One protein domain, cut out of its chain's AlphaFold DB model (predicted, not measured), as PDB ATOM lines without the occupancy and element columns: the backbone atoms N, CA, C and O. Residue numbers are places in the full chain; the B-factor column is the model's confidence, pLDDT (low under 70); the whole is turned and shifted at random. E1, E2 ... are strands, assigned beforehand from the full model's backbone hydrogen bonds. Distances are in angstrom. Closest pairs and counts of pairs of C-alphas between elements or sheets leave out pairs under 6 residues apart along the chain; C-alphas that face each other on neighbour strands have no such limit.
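Overview. This is residues 2 to 45 of the 45 residues of the protein "PKD domain-containing protein" of Methanosarcina sp (UniProt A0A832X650). The printed part begins with a stretch that folds back on itself, residues 2 to 18, and runs on into one long, narrow hairpin of two strands, E1 and E2. The stretch lies beside the hairpin, and the tip of the hairpin, residues 28 to 33, sticks out at one end. The hairpin makes the longest axis. The printed part has 44 residues, with no named helix and two named strands, E1 then E2, in an antiparallel sheet of order E1 - E2; the class is all strand. It is a loose rod of 41 by 19 by 15 A, with a radius of gyration of the C-alphas of 12.3 A.

Arrangement. After residues 2 to 18 come E1, residues 19 to 29, and E2, residues 32 to 44, a hairpin. They are antiparallel neighbours, with 163 degrees between their N-to-C directions. Among the C-alphas that face each other are 24 and 37, 4.3 A apart, and 28 and 33, 4.2 A apart. N 25 and O 36, at 2.8 A, and N 36 and O 25, at 2.9 A, are within hydrogen-bond range. N 41 and N 42 are both within that range of O 21, at 3.1 A and 3.4 A.

Along the chain. The printed part begins with C-alpha 2 at (141.532, 135.667, 145.673). E1 begins with C-alpha 19 at (144.727, 144.183, 147.918) and is 32.8 A long from first to last C-alpha. E2 is 33.8 A long and ends with C-alpha 44 at (149.253, 144.551, 145.307).

Size, cuts and confidence. The C-alphas of Lys 31 and Ser 45 are the two farthest apart, at 40.7 A. The printed part has no cut, and the link from E1 to E2 is tight. The mean pLDDT of the printed part is 97.6, and no printed residue is under 70.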
ATOM      1  N   ASP A   2     142.462 135.058 146.640       96.19
ATOM      2  CA  ASP A   2     141.532 135.667 145.673       96.19
ATOM      3  C   ASP A   2     140.465 134.686 145.142       96.19
ATOM      4  O   ASP A   2     139.806 134.956 144.143       96.19
ATOM      5  N   GLY A   3     140.315 133.529 145.793       96.44
ATOM      6  CA  GLY A   3     139.389 132.463 145.395       96.44
ATOM      7  C   GLY A   3     139.958 131.443 144.400       96.44
ATOM      8  O   GLY A   3     139.377 130.367 144.253       96.44
ATOM      9  N   SER A   4     141.105 131.722 143.774       97.00
ATOM     10  CA  SER A   4     141.778 130.782 142.869       97.00
ATOM     11  C   SER A   4     142.465 129.623 143.615       97.00
ATOM     12  O   SER A   4     142.762 129.711 144.813       97.00
ATOM     13  N   ARG A   5     142.708 128.510 142.905       97.19
ATOM     14  CA  ARG A   5     143.434 127.325 143.398       97.19
ATOM     15  C   ARG A   5     144.330 126.749 142.302       97.19
ATOM     16  O   ARG A   5     143.980 126.816 141.128       97.19
ATOM     17  N   SER A   6     145.445 126.134 142.696       97.50
ATOM     18  CA  SER A   6     146.308 125.342 141.814       97.50
ATOM     19  C   SER A   6     146.664 124.007 142.468       97.50
ATOM     20  O   SER A   6     146.745 123.919 143.692       97.50
ATOM     21  N   PHE A   7     146.875 122.986 141.639       97.06
ATOM     22  CA  PHE A   7     147.315 121.645 142.045       97.06
ATOM     23  C   PHE A   7     148.738 121.319 141.565       97.06
ATOM     24  O   PHE A   7     149.252 120.238 141.840       97.06
ATOM     25  N   VAL A   8     149.384 122.246 140.848       97.88
ATOM     26  CA  VAL A   8     150.787 122.118 140.434       97.88
ATOM     27  C   VAL A   8     151.682 122.431 141.632       97.88
ATOM     28  O   VAL A   8     151.392 123.355 142.384       97.88
ATOM     29  N   GLN A   9     152.779 121.686 141.798       96.50
ATOM     30  CA  GLN A   9     153.687 121.830 142.944       96.50
ATOM     31  C   GLN A   9     154.303 123.234 143.058       96.50
ATOM     32  O   GLN A   9     154.416 123.764 144.159       96.50
ATOM     33  N   ASN A  10     154.668 123.837 141.924       96.62
ATOM     34  CA  ASN A  10     155.273 125.168 141.843       96.62
ATOM     35  C   ASN A  10     154.438 126.053 140.903       96.62
ATOM     36  O   ASN A  10     154.806 126.232 139.740       96.62
ATOM     37  N   PRO A  11     153.268 126.543 141.343       97.12
ATOM     38  CA  PRO A  11     152.399 127.332 140.490       97.12
ATOM     39  C   PRO A  11     152.891 128.779 140.389       97.12
ATOM     40  O   PRO A  11     153.399 129.346 141.355       97.12
ATOM     41  N   VAL A  12     152.660 129.400 139.235       97.31
ATOM     42  CA  VAL A  12     152.745 130.856 139.073       97.31
ATOM     43  C   VAL A  12     151.323 131.399 139.061       97.31
ATOM     44  O   VAL A  12     150.463 130.862 138.365       97.31
ATOM     45  N   HIS A  13     151.067 132.454 139.832       97.00
ATOM     46  CA  HIS A  13     149.753 133.086 139.915       97.00
ATOM     47  C   HIS A  13     149.872 134.606 139.841       97.00
ATOM     48  O   HIS A  13     150.771 135.186 140.449       97.00
ATOM     49  N   LYS A  14     148.960 135.254 139.108       97.38
ATOM     50  CA  LYS A  14     148.922 136.712 138.942       97.38
ATOM     51  C   LYS A  14     147.659 137.277 139.584       97.38
ATOM     52  O   LYS A  14     146.551 136.930 139.189       97.38
ATOM     53  N   TYR A  15     147.838 138.201 140.520       97.00
ATOM     54  CA  TYR A  15     146.747 138.937 141.152       97.00
ATOM     55  C   TYR A  15     146.404 140.178 140.323       97.00
ATOM     56  O   TYR A  15     147.269 141.009 140.055       97.00
ATOM     57  N   ALA A  16     145.150 140.281 139.875       97.12
ATOM     58  CA  ALA A  16     144.712 141.352 138.975       97.12
ATOM     59  C   ALA A  16     144.194 142.606 139.696       97.12
ATOM     60  O   ALA A  16     144.076 143.659 139.077       97.12
ATOM     61  N   LYS A  17     143.834 142.489 140.977       97.69
ATOM     62  CA  LYS A  17     143.246 143.574 141.770       97.69
ATOM     63  C   LYS A  17     144.226 144.000 142.859       97.69
ATOM     64  O   LYS A  17     144.995 143.177 143.349       97.69
ATOM     65  N   ALA A  18     144.175 145.273 143.240       97.94
ATOM     66  CA  ALA A  18     144.872 145.746 144.426       97.94
ATOM     67  C   ALA A  18     144.275 145.090 145.683       97.94
ATOM     68  O   ALA A  18     143.071 144.821 145.752       97.94
ATOM     69  N   GLY A  19     145.122 144.823 146.673       98.06
ATOM     70  CA  GLY A  19     144.727 144.183 147.918       98.06
ATOM     71  C   GLY A  19     145.867 143.450 148.616       98.06
ATOM     72  O   GLY A  19     146.967 143.288 148.086       98.06
ATOM     73  N   LYS A  20     145.568 142.990 149.832       98.50
ATOM     74  CA  LYS A  20     146.418 142.079 150.603       98.50
ATOM     75  C   LYS A  20     145.850 140.672 150.503       98.50
ATOM     76  O   LYS A  20     144.649 140.471 150.685       98.50
ATOM     77  N   TYR A  21     146.706 139.701 150.216       98.25
ATOM     78  CA  TYR A  21     146.292 138.325 149.985       98.25
ATOM     79  C   TYR A  21     146.959 137.367 150.966       98.25
ATOM     80  O   TYR A  21     148.179 137.206 150.982       98.25
ATOM     81  N   THR A  22     146.123 136.653 151.720       98.31
ATOM     82  CA  THR A  22     146.534 135.476 152.491       98.31
ATOM     83  C   THR A  22     146.568 134.239 151.588       98.31
ATOM     84  O   THR A  22     145.634 133.977 150.815       98.31
ATOM     85  N   ILE A  23     147.655 133.475 151.668       97.81
ATOM     86  CA  ILE A  23     147.899 132.279 150.851       97.81
ATOM     87  C   ILE A  23     147.976 131.061 151.765       97.81
ATOM     88  O   ILE A  23     148.575 131.122 152.836       97.81
ATOM     89  N   SER A  24     147.395 129.944 151.331       97.94
ATOM     90  CA  SER A  24     147.550 128.651 151.990       97.94
ATOM     91  C   SER A  24     148.038 127.594 151.004       97.94
ATOM     92  O   SER A  24     147.590 127.535 149.858       97.94
ATOM     93  N   LEU A  25     148.967 126.758 151.463       98.12
ATOM     94  CA  LEU A  25     149.440 125.566 150.771       98.12
ATOM     95  C   LEU A  25     149.032 124.343 151.588       98.12
ATOM     96  O   LEU A  25     149.480 124.177 152.722       98.12
ATOM     97  N   THR A  26     148.218 123.480 150.989       98.19
ATOM     98  CA  THR A  26     147.845 122.186 151.566       98.19
ATOM     99  C   THR A  26     148.671 121.090 150.911       98.19
ATOM    100  O   THR A  26     148.637 120.932 149.694       98.19
ATOM    101  N   VAL A  27     149.364 120.294 151.721       98.06
ATOM    102  CA  VAL A  27     150.041 119.069 151.281       98.06
ATOM    103  C   VAL A  27     149.344 117.861 151.892       98.06
ATOM    104  O   VAL A  27     148.932 117.900 153.052       98.06
ATOM    105  N   LYS A  28     149.190 116.785 151.119       98.12
ATOM    106  CA  LYS A  28     148.539 115.548 151.565       98.12
ATOM    107  C   LYS A  28     149.296 114.331 151.049       98.12
ATOM    108  O   LYS A  28     149.731 114.310 149.903       98.12
ATOM    109  N   ASN A  29     149.422 113.313 151.891       97.75
ATOM    110  CA  ASN A  29     149.897 111.983 151.525       97.75
ATOM    111  C   ASN A  29     148.987 110.911 152.156       97.75
ATOM    112  O   ASN A  29     147.974 111.232 152.778       97.75
ATOM    113  N   ALA A  30     149.342 109.631 152.004       98.44
ATOM    114  CA  ALA A  30     148.557 108.520 152.550       98.44
ATOM    115  C   ALA A  30     148.421 108.538 154.087       98.44
ATOM    116  O   ALA A  30     147.498 107.934 154.623       98.44
ATOM    117  N   LYS A  31     149.327 109.220 154.799       98.19
ATOM    118  CA  LYS A  31     149.374 109.267 156.268       98.19
ATOM    119  C   LYS A  31     148.693 110.501 156.860       98.19
ATOM    120  O   LYS A  31     148.464 110.532 158.062       98.19
ATOM    121  N   GLY A  32     148.386 111.518 156.054       97.94
ATOM    122  CA  GLY A  32     147.716 112.718 156.544       97.94
ATOM    123  C   GLY A  32     147.897 113.939 155.654       97.94
ATOM    124  O   GLY A  32     148.288 113.848 154.489       97.94
ATOM    125  N   SER A  33     147.600 115.102 156.227       98.25
ATOM    126  CA  SER A  33     147.708 116.398 155.564       98.25
ATOM    127  C   SER A  33     148.295 117.454 156.484       98.25
ATOM    128  O   SER A  33     148.091 117.407 157.694       98.25
ATOM    129  N   ASN A  34     148.958 118.439 155.893       98.50
ATOM    130  CA  ASN A  34     149.424 119.632 156.583       98.50
ATOM    131  C   ASN A  34     149.069 120.876 155.763       98.50
ATOM    132  O   ASN A  34     148.955 120.809 154.536       98.50
ATOM    133  N   ILE A  35     148.896 122.003 156.444       98.38
ATOM    134  CA  ILE A  35     148.566 123.289 155.842       98.38
ATOM    135  C   ILE A  35     149.578 124.319 156.332       98.38
ATOM    136  O   ILE A  35     149.776 124.489 157.532       98.38
ATOM    137  N   LYS A  36     150.188 125.042 155.393       98.50
ATOM    138  CA  LYS A  36     150.972 126.241 155.683       98.50
ATOM    139  C   LYS A  36     150.199 127.462 155.214       98.50
ATOM    140  O   LYS A  36     149.872 127.551 154.034       98.50
ATOM    141  N   THR A  37     149.961 128.404 156.118       98.44
ATOM    142  CA  THR A  37     149.302 129.679 155.808       98.44
ATOM    143  C   THR A  37     150.303 130.820 155.942       98.44
ATOM    144  O   THR A  37     151.049 130.884 156.916       98.44
ATOM    145  N   MET A  38     150.325 131.711 154.955       98.00
ATOM    146  CA  MET A  38     151.078 132.961 154.967       98.00
ATOM    147  C   MET A  38     150.083 134.118 154.892       98.00
ATOM    148  O   MET A  38     149.456 134.340 153.851       98.00
ATOM    149  N   SER A  39     149.904 134.811 156.013       98.12
ATOM    150  CA  SER A  39     148.959 135.921 156.142       98.12
ATOM    151  C   SER A  39     149.484 137.177 155.456       98.12
ATOM    152  O   SER A  39     150.657 137.505 155.615       98.12
ATOM    153  N   ASP A  40     148.621 137.855 154.695       97.31
ATOM    154  CA  ASP A  40     148.895 139.126 153.994       97.31
ATOM    155  C   ASP A  40     150.227 139.169 153.223       97.31
ATOM    156  O   ASP A  40     150.869 140.210 153.098       97.31
ATOM    157  N   TYR A  41     150.644 138.015 152.702       97.62
ATOM    158  CA  TYR A  41     151.981 137.815 152.155       97.62
ATOM    159  C   TYR A  41     152.195 138.514 150.813       97.62
ATOM    160  O   TYR A  41     153.293 138.979 150.521       97.62
ATOM    161  N   VAL A  42     151.146 138.594 149.993       97.38
ATOM    162  CA  VAL A  42     151.188 139.323 148.724       97.38
ATOM    163  C   VAL A  42     150.410 140.615 148.877       97.38
ATOM    164  O   VAL A  42     149.223 140.598 149.211       97.38
ATOM    165  N   VAL A  43     151.085 141.725 148.598       97.69
ATOM    166  CA  VAL A  43     150.512 143.069 148.596       97.69
ATOM    167  C   VAL A  43     150.568 143.596 147.170       97.69
ATOM    168  O   VAL A  43     151.646 143.712 146.591       97.69
ATOM    169  N   VAL A  44     149.401 143.891 146.606       97.31
ATOM    170  CA  VAL A  44     149.253 144.551 145.307       97.31
ATOM    171  C   VAL A  44     148.672 145.933 145.561       97.31
ATOM    172  O   VAL A  44     147.630 146.051 146.207       97.31
ATOM    173  N   SER A  45     149.352 146.962 145.070       94.06
ATOM    174  CA  SER A  45     148.955 148.370 145.161       94.06
ATOM    175  C   SER A  45     148.698 148.944 143.782       94.06
ATOM    176  O   SER A  45     149.534 148.647 142.899       94.06
TER     177      SER A  45